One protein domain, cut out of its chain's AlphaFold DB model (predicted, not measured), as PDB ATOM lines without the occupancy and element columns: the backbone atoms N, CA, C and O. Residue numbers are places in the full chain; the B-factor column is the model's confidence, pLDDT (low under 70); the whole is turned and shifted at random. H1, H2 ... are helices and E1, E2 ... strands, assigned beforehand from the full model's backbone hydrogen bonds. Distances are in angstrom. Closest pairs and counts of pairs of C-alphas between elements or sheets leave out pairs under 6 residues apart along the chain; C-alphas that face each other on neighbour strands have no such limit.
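This is residues 299 to 367 of the 445 residues of an uncharacterized protein of Camellia sinensis (UniProt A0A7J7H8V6). A loose rod with little regular structure: helix H2 runs along one half, the chain turns at a free tip, residues 350 to 355, and folds back through strand E1 and helix H3, while loops and the short helix H1 make the other half. The printed part has 69 residues, named in the order H1, H2, E1, H3, mostly helix, but with only 23 in named elements. The radius of gyration of the C-alphas is 14.3 A and the spans are 46 by 19 by 19 A.

H2, residues 339 to 349, is 15.5 A long, from C-alpha 339 at (-7.068, 19.694, 18.805). E1 is residues 357 to 359, H3 residues 361 to 365, ending at C-alpha 365 (-13.900, 13.006, 30.263), and H1 residues 309 to 312.

The closest C-alphas of H2 and E1, Ile 348 and Phe 357, are 7.9 A apart. H2 and H3 are only just apart, at 8.0 A. E1 and H3 meet only through their tight link. H1 is apart from H2, E1 and H3. E1 pairs with no named strand, but its residues 358 to 359 pair, parallel, with residues 299 to 300. Each O i to N i+4 pair in H2 and H3 is within hydrogen-bond range; H1 is too short for one.

The C-alphas farthest apart, Lys 316 and Lys 352, are 46.0 A apart. The printed part has no cut. The link H1 to H2, 26 residues, is long. Residues 329 to 331 are under 70 in pLDDT.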
ATOM      1  N   SER A 299      -8.928  28.773  33.907       77.00
ATOM      2  CA  SER A 299      -9.505  27.439  33.704       77.00
ATOM      3  C   SER A 299      -9.990  27.347  32.262       77.00
ATOM      4  O   SER A 299     -10.551  28.313  31.735       77.00
ATOM      5  N   PHE A 300      -9.711  26.223  31.609       80.75
ATOM      6  CA  PHE A 300     -10.190  25.936  30.264       80.75
ATOM      7  C   PHE A 300     -11.021  24.664  30.303       80.75
ATOM      8  O   PHE A 300     -10.515  23.589  30.626       80.75
ATOM      9  N   GLU A 301     -12.290  24.806  29.942       79.44
ATOM     10  CA  GLU A 301     -13.245  23.716  29.894       79.44
ATOM     11  C   GLU A 301     -13.714  23.539  28.451       79.44
ATOM     12  O   GLU A 301     -14.400  24.396  27.896       79.44
ATOM     13  N   GLU A 302     -13.314  22.435  27.821       78.06
ATOM     14  CA  GLU A 302     -13.860  22.028  26.529       78.06
ATOM     15  C   GLU A 302     -14.667  20.752  26.730       78.06
ATOM     16  O   GLU A 302     -14.124  19.656  26.905       78.06
ATOM     17  N   SER A 303     -15.988  20.902  26.724       73.00
ATOM     18  CA  SER A 303     -16.921  19.787  26.760       73.00
ATOM     19  C   SER A 303     -17.016  19.165  25.366       73.00
ATOM     20  O   SER A 303     -17.779  19.593  24.503       73.00
ATOM     21  N   LYS A 304     -16.210  18.127  25.118       76.50
ATOM     22  CA  LYS A 304     -16.424  17.255  23.955       76.50
ATOM     23  C   LYS A 304     -17.631  16.362  24.252       76.50
ATOM     24  O   LYS A 304     -17.622  15.638  25.245       76.50
ATOM     25  N   ILE A 305     -18.630  16.381  23.374       74.06
ATOM     26  CA  ILE A 305     -19.702  15.382  23.388       74.06
ATOM     27  C   ILE A 305     -19.065  14.029  23.047       74.06
ATOM     28  O   ILE A 305     -18.376  13.891  22.034       74.06
ATOM     29  N   ILE A 306     -19.205  13.053  23.945       75.06
ATOM     30  CA  ILE A 306     -18.628  11.723  23.758       75.06
ATOM     31  C   ILE A 306     -19.683  10.842  23.080       75.06
ATOM     32  O   ILE A 306     -20.611  10.355  23.722       75.06
ATOM     33  N   ASP A 307     -19.545  10.666  21.768       78.31
ATOM     34  CA  ASP A 307     -20.586  10.053  20.934       78.31
ATOM     35  C   ASP A 307     -20.381   8.556  20.657       78.31
ATOM     36  O   ASP A 307     -21.252   7.915  20.072       78.31
ATOM     37  N   SER A 308     -19.259   7.964  21.073       87.56
ATOM     38  CA  SER A 308     -18.940   6.571  20.747       87.56
ATOM     39  C   SER A 308     -18.185   5.863  21.864       87.56
ATOM     40  O   SER A 308     -17.128   6.334  22.284       87.56
ATOM     41  N   GLY A 309     -18.675   4.688  22.267       89.62
ATOM     42  CA  GLY A 309     -18.037   3.827  23.268       89.62
ATOM     43  C   GLY A 309     -16.604   3.402  22.953       89.62
ATOM     44  O   GLY A 309     -15.822   3.090  23.849       89.62
ATOM     45  N   SER A 310     -16.205   3.481  21.682       88.19
ATOM     46  CA  SER A 310     -14.822   3.276  21.249       88.19
ATOM     47  C   SER A 310     -13.822   4.240  21.897       88.19
ATOM     48  O   SER A 310     -12.660   3.871  22.043       88.19
ATOM     49  N   ASP A 311     -14.245   5.438  22.321       87.88
ATOM     50  CA  ASP A 311     -13.348   6.419  22.955       87.88
ATOM     51  C   ASP A 311     -12.834   5.929  24.331       87.88
ATOM     52  O   ASP A 311     -11.772   6.370  24.780       87.88
ATOM     53  N   TRP A 312     -13.543   4.992  24.976       89.94
ATOM     54  CA  TRP A 312     -13.187   4.395  26.271       89.94
ATOM     55  C   TRP A 312     -13.099   2.858  26.244       89.94
ATOM     56  O   TRP A 312     -13.245   2.207  27.274       89.94
ATOM     57  N   ASN A 313     -12.797   2.283  25.074       89.00
ATOM     58  CA  ASN A 313     -12.618   0.839  24.848       89.00
ATOM     59  C   ASN A 313     -13.863  -0.032  25.089       89.00
ATOM     60  O   ASN A 313     -13.750  -1.239  25.296       89.00
ATOM     61  N   GLU A 314     -15.058   0.540  24.973       92.56
ATOM     62  CA  GLU A 314     -16.319  -0.200  25.004       92.56
ATOM     63  C   GLU A 314     -17.046  -0.049  23.662       92.56
ATOM     64  O   GLU A 314     -18.051   0.650  23.566       92.56
ATOM     65  N   PRO A 315     -16.585  -0.704  22.580       90.81
ATOM     66  CA  PRO A 315     -17.159  -0.517  21.242       90.81
ATOM     67  C   PRO A 315     -18.638  -0.925  21.141       90.81
ATOM     68  O   PRO A 315     -19.319  -0.532  20.200       90.81
ATOM     69  N   LYS A 316     -19.140  -1.706  22.107       91.50
ATOM     70  CA  LYS A 316     -20.553  -2.100  22.202       91.50
ATOM     71  C   LYS A 316     -21.426  -1.064  22.923       91.50
ATOM     72  O   LYS A 316     -22.648  -1.183  22.864       91.50
ATOM     73  N   ALA A 317     -20.839  -0.076  23.602       92.31
ATOM     74  CA  ALA A 317     -21.600   0.963  24.282       92.31
ATOM     75  C   ALA A 317     -22.177   1.947  23.253       92.31
ATOM     76  O   ALA A 317     -21.454   2.623  22.512       92.31
ATOM     77  N   ASN A 318     -23.508   2.025  23.207       88.06
ATOM     78  CA  ASN A 318     -24.220   2.990  22.383       88.06
ATOM     79  C   ASN A 318     -24.202   4.359  23.081       88.06
ATOM     80  O   ASN A 318     -25.107   4.688  23.848       88.06
ATOM     81  N   LYS A 319     -23.154   5.153  22.821       89.25
ATOM     82  CA  LYS A 319     -22.898   6.443  23.492       89.25
ATOM     83  C   LYS A 319     -22.727   6.259  25.010       89.25
ATOM     84  O   LYS A 319     -22.335   5.193  25.471       89.25
ATOM     85  N   CYS A 320     -23.010   7.299  25.795       89.19
ATOM     86  CA  CYS A 320     -23.002   7.240  27.260       89.19
ATOM     87  C   CYS A 320     -24.229   6.522  27.861       89.19
ATOM     88  O   CYS A 320     -24.378   6.506  29.081       89.19
ATOM     89  N   LEU A 321     -25.130   5.955  27.045       90.12
ATOM     90  CA  LEU A 321     -26.334   5.295  27.554       90.12
ATOM     91  C   LEU A 321     -25.957   4.024  28.325       90.12
ATOM     92  O   LEU A 321     -25.233   3.172  27.817       90.12
ATOM     93  N   GLY A 322     -26.460   3.906  29.556       89.00
ATOM     94  CA  GLY A 322     -26.195   2.771  30.447       89.00
ATOM     95  C   GLY A 322     -24.940   2.907  31.318       89.00
ATOM     96  O   GLY A 322     -24.677   2.021  32.128       89.00
ATOM     97  N   GLN A 323     -24.187   4.006  31.206       89.56
ATOM     98  CA  GLN A 323     -23.026   4.264  32.061       89.56
ATOM     99  C   GLN A 323     -23.473   4.788  33.431       89.56
ATOM    100  O   GLN A 323     -23.866   5.944  33.570       89.56
ATOM    101  N   THR A 324     -23.412   3.942  34.459       92.56
ATOM    102  CA  THR A 324     -23.815   4.296  35.835       92.56
ATOM    103  C   THR A 324     -22.649   4.736  36.716       92.56
ATOM    104  O   THR A 324     -22.858   5.371  37.749       92.56
ATOM    105  N   ALA A 325     -21.415   4.446  36.303       90.88
ATOM    106  CA  ALA A 325     -20.201   4.799  37.022       90.88
ATOM    107  C   ALA A 325     -19.281   5.666  36.146       90.88
ATOM    108  O   ALA A 325     -19.279   5.518  34.923       90.88
ATOM    109  N   PRO A 326     -18.500   6.579  36.750       90.12
ATOM    110  CA  PRO A 326     -17.420   7.241  36.034       90.12
ATOM    111  C   PRO A 326     -16.408   6.202  35.541       90.12
ATOM    112  O   PRO A 326     -16.203   5.166  36.179       90.12
ATOM    113  N   LEU A 327     -15.745   6.504  34.425       88.56
ATOM    114  CA  LEU A 327     -14.682   5.658  33.897       88.56
ATOM    115  C   LEU A 327     -13.599   5.497  34.966       88.56
ATOM    116  O   LEU A 327     -13.032   6.478  35.454       88.56
ATOM    117  N   VAL A 328     -13.321   4.251  35.343       86.44
ATOM    118  CA  VAL A 328     -12.284   3.949  36.330       86.44
ATOM    119  C   VAL A 328     -10.945   4.404  35.755       86.44
ATOM    120  O   VAL A 328     -10.627   4.107  34.602       86.44
ATOM    121  N   ALA A 329     -10.160   5.135  36.549       63.06
ATOM    122  CA  ALA A 329      -8.931   5.805  36.114       63.06
ATOM    123  C   ALA A 329      -7.861   4.864  35.516       63.06
ATOM    124  O   ALA A 329      -6.938   5.334  34.857       63.06
ATOM    125  N   SER A 330      -7.984   3.548  35.726       58.06
ATOM    126  CA  SER A 330      -7.125   2.521  35.123       58.06
ATOM    127  C   SER A 330      -7.478   2.189  33.670       58.06
ATOM    128  O   SER A 330      -6.686   1.538  32.991       58.06
ATOM    129  N   SER A 331      -8.640   2.623  33.177       67.81
ATOM    130  CA  SER A 331      -8.991   2.485  31.767       67.81
ATOM    131  C   SER A 331      -8.158   3.467  30.944       67.81
ATOM    132  O   SER A 331      -8.187   4.686  31.135       67.81
ATOM    133  N   THR A 332      -7.370   2.929  30.019       74.62
ATOM    134  CA  THR A 332      -6.680   3.697  28.986       74.62
ATOM    135  C   THR A 332      -7.728   4.330  28.079       74.62
ATOM    136  O   THR A 332      -8.151   3.738  27.090       74.62
ATOM    137  N   TYR A 333      -8.176   5.536  28.432       77.56
ATOM    138  CA  TYR A 333      -9.041   6.343  27.579       77.56
ATOM    139  C   TYR A 333      -8.305   6.619  26.263       77.56
ATOM    140  O   TYR A 333      -7.347   7.395  26.221       77.56
ATOM    141  N   ALA A 334      -8.720   5.939  25.196       78.25
ATOM    142  CA  ALA A 334      -8.074   6.002  23.887       78.25
ATOM    143  C   ALA A 334      -8.442   7.281  23.117       78.25
ATOM    144  O   ALA A 334      -7.795   7.629  22.123       78.25
ATOM    145  N   GLY A 335      -9.476   7.998  23.566       83.62
ATOM    146  CA  GLY A 335      -9.944   9.211  22.915       83.62
ATOM    147  C   GLY A 335      -8.868  10.299  22.873       83.62
ATOM    148  O   GLY A 335      -8.413  10.816  23.896       83.62
ATOM    149  N   LYS A 336      -8.504  10.716  21.655       84.50
ATOM    150  CA  LYS A 336      -7.579  11.834  21.428       84.50
ATOM    151  C   LYS A 336      -8.083  13.102  22.126       84.50
ATOM    152  O   LYS A 336      -9.294  13.359  22.218       84.50
ATOM    153  N   TYR A 337      -7.158  13.911  22.636       84.75
ATOM    154  CA  TYR A 337      -7.491  15.261  23.088       84.75
ATOM    155  C   TYR A 337      -8.103  16.059  21.931       84.75
ATOM    156  O   TYR A 337      -7.711  15.842  20.780       84.75
ATOM    157  N   PRO A 338      -9.057  16.971  22.193       87.38
ATOM    158  CA  PRO A 338      -9.527  17.869  21.157       87.38
ATOM    159  C   PRO A 338      -8.324  18.689  20.667       87.38
ATOM    160  O   PRO A 338      -7.531  19.151  21.497       87.38
ATOM    161  N   PRO A 339      -8.169  18.899  19.349       88.81
ATOM    162  CA  PRO A 339      -7.068  19.694  18.805       88.81
ATOM    163  C   PRO A 339      -6.970  21.090  19.440       88.81
ATOM    164  O   PRO A 339      -5.879  21.641  19.576       88.81
ATOM    165  N   VAL A 340      -8.105  21.646  19.877       91.44
ATOM    166  CA  VAL A 340      -8.198  22.960  20.522       91.44
ATOM    167  C   VAL A 340      -7.494  22.984  21.885       91.44
ATOM    168  O   VAL A 340      -6.671  23.878  22.097       91.44
ATOM    169  N   VAL A 341      -7.703  21.994  22.768       90.69
ATOM    170  CA  VAL A 341      -6.944  21.875  24.038       90.69
ATOM    171  C   VAL A 341      -5.435  21.891  23.779       90.69
ATOM    172  O   VAL A 341      -4.671  22.517  24.516       90.69
ATOM    173  N   GLU A 342      -4.981  21.223  22.717       92.38
ATOM    174  CA  GLU A 342      -3.559  21.160  22.384       92.38
ATOM    175  C   GLU A 342      -3.003  22.521  21.931       92.38
ATOM    176  O   GLU A 342      -1.902  22.913  22.332       92.38
ATOM    177  N   VAL A 343      -3.782  23.275  21.148       94.06
ATOM    178  CA  VAL A 343      -3.447  24.650  20.751       94.06
ATOM    179  C   VAL A 343      -3.384  25.567  21.973       94.06
ATOM    180  O   VAL A 343      -2.422  26.325  22.105       94.06
ATOM    181  N   VAL A 344      -4.342  25.462  22.900       93.00
ATOM    182  CA  VAL A 344      -4.360  26.247  24.147       93.00
ATOM    183  C   VAL A 344      -3.140  25.922  25.008       93.00
ATOM    184  O   VAL A 344      -2.421  26.833  25.420       93.00
ATOM    185  N   LYS A 345      -2.815  24.637  25.197       93.81
ATOM    186  CA  LYS A 345      -1.598  24.211  25.910       93.81
ATOM    187  C   LYS A 345      -0.332  24.761  25.252       93.81
ATOM    188  O   LYS A 345       0.555  25.255  25.949       93.81
ATOM    189  N   ARG A 346      -0.238  24.719  23.917       94.19
ATOM    190  CA  ARG A 346       0.897  25.294  23.173       94.19
ATOM    191  C   ARG A 346       0.976  26.813  23.318       94.19
ATOM    192  O   ARG A 346       2.079  27.336  23.457       94.19
ATOM    193  N   ALA A 347      -0.154  27.514  23.307       95.50
ATOM    194  CA  ALA A 347      -0.201  28.961  23.488       95.50
ATOM    195  C   ALA A 347       0.239  29.363  24.903       95.50
ATOM    196  O   ALA A 347       1.094  30.234  25.051       95.50
ATOM    197  N   ILE A 348      -0.263  28.677  25.935       94.88
ATOM    198  CA  ILE A 348       0.084  28.948  27.335       94.88
ATOM    199  C   ILE A 348       1.568  28.671  27.602       94.88
ATOM    200  O   ILE A 348       2.224  29.480  28.254       94.88
ATOM    201  N   ARG A 349       2.135  27.600  27.027       92.88
ATOM    202  CA  ARG A 349       3.579  27.295  27.122       92.88
ATOM    203  C   ARG A 349       4.485  28.377  26.525       92.88
ATOM    204  O   ARG A 349       5.647  28.453  26.905       92.88
ATOM    205  N   LYS A 350       3.985  29.201  25.597       95.81
ATOM    206  CA  LYS A 350       4.748  30.311  24.993       95.81
ATOM    207  C   LYS A 350       4.720  31.593  25.834       95.81
ATOM    208  O   LYS A 350       5.461  32.528  25.538       95.81
ATOM    209  N   ILE A 351       3.878  31.670  26.866       95.56
ATOM    210  CA  ILE A 351       3.802  32.839  27.746       95.56
ATOM    211  C   ILE A 351       4.990  32.785  28.711       95.56
ATOM    212  O   ILE A 351       5.139  31.819  29.445       95.56
ATOM    213  N   LYS A 352       5.817  33.839  28.741       95.81
ATOM    214  CA  LYS A 352       7.048  33.906  29.558       95.81
ATOM    215  C   LYS A 352       6.806  33.675  31.059       95.81
ATOM    216  O   LYS A 352       7.660  33.110  31.722       95.81
ATOM    217  N   ASN A 353       5.641  34.090  31.565       93.62
ATOM    218  CA  ASN A 353       5.198  33.911  32.950       93.62
ATOM    219  C   ASN A 353       3.739  33.418  32.954       93.62
ATOM    220  O   ASN A 353       2.821  34.237  33.107       93.62
ATOM    221  N   PRO A 354       3.485  32.124  32.708       84.25
ATOM    222  CA  PRO A 354       2.128  31.613  32.685       84.25
ATOM    223  C   PRO A 354       1.571  31.642  34.112       84.25
ATOM    224  O   PRO A 354       2.181  31.138  35.053       84.25
ATOM    225  N   LYS A 355       0.400  32.257  34.283       87.69
ATOM    226  CA  LYS A 355      -0.379  32.090  35.516       87.69
ATOM    227  C   LYS A 355      -0.938  30.666  35.534       87.69
ATOM    228  O   LYS A 355      -1.130  30.095  34.463       87.69
ATOM    229  N   ILE A 356      -1.159  30.110  36.729       91.50
ATOM    230  CA  ILE A 356      -1.556  28.706  36.940       91.50
ATOM    231  C   ILE A 356      -2.659  28.320  35.945       91.50
ATOM    232  O   ILE A 356      -3.731  28.934  35.926       91.50
ATOM    233  N   PHE A 357      -2.354  27.330  35.106       90.31
ATOM    234  CA  PHE A 357      -3.285  26.723  34.165       90.31
ATOM    235  C   PHE A 357      -3.763  25.406  34.760       90.31
ATOM    236  O   PHE A 357      -2.950  24.515  35.012       90.31
ATOM    237  N   ILE A 358      -5.067  25.310  35.001       90.44
ATOM    238  CA  ILE A 358      -5.706  24.086  35.476       90.44
ATOM    239  C   ILE A 358      -6.393  23.456  34.271       90.44
ATOM    240  O   ILE A 358      -7.287  24.052  33.673       90.44
ATOM    241  N   ASP A 359      -5.930  22.269  33.892       89.00
ATOM    242  CA  ASP A 359      -6.524  21.485  32.818       89.00
ATOM    243  C   ASP A 359      -7.532  20.485  33.393       89.00
ATOM    244  O   ASP A 359      -7.166  19.397  33.839       89.00
ATOM    245  N   GLU A 360      -8.809  20.861  33.387       89.62
ATOM    246  CA  GLU A 360      -9.907  20.017  33.881       89.62
ATOM    247  C   GLU A 360     -10.484  19.107  32.784       89.62
ATOM    248  O   GLU A 360     -11.303  18.227  33.063       89.62
ATOM    249  N   SER A 361     -10.019  19.257  31.537       86.69
ATOM    250  CA  SER A 361     -10.604  18.576  30.377       86.69
ATOM    251  C   SER A 361     -10.526  17.046  30.470       86.69
ATOM    252  O   SER A 361     -11.433  16.357  30.005       86.69
ATOM    253  N   MET A 362      -9.509  16.488  31.141       83.00
ATOM    254  CA  MET A 362      -9.456  15.046  31.421       83.00
ATOM    255  C   MET A 362     -10.423  14.616  32.510       83.00
ATOM    256  O   MET A 362     -11.083  13.595  32.359       83.00
ATOM    257  N   GLN A 363     -10.542  15.381  33.598       85.62
ATOM    258  CA  GLN A 363     -11.439  15.015  34.696       85.62
ATOM    259  C   GLN A 363     -12.896  14.965  34.230       85.62
ATOM    260  O   GLN A 363     -13.647  14.081  34.638       85.62
ATOM    261  N   ILE A 364     -13.278  15.871  33.331       87.19
ATOM    262  CA  ILE A 364     -14.612  15.895  32.726       87.19
ATOM    263  C   ILE A 364     -14.836  14.677  31.826       87.19
ATOM    264  O   ILE A 364     -15.920  14.100  31.843       87.19
ATOM    265  N   ARG A 365     -13.808  14.210  31.108       84.25
ATOM    266  CA  ARG A 365     -13.900  13.006  30.263       84.25
ATOM    267  C   ARG A 365     -14.129  11.721  31.052       84.25
ATOM    268  O   ARG A 365     -14.816  10.836  30.555       84.25
ATOM    269  N   TYR A 366     -13.618  11.626  32.280       87.75
ATOM    270  CA  TYR A 366     -13.884  10.471  33.147       87.75
ATOM    271  C   TYR A 366     -15.323  10.449  33.699       87.75
ATOM    272  O   TYR A 366     -15.764   9.429  34.223       87.75
ATOM    273  N   ARG A 367     -16.093  11.538  33.560       86.69
ATOM    274  CA  ARG A 367     -17.470  11.670  34.068       86.69
ATOM    275  C   ARG A 367     -18.525  11.290  33.022       86.69
ATOM    276  O   ARG A 367     -19.491  12.021  32.812       86.69
TER     277      ARG A 367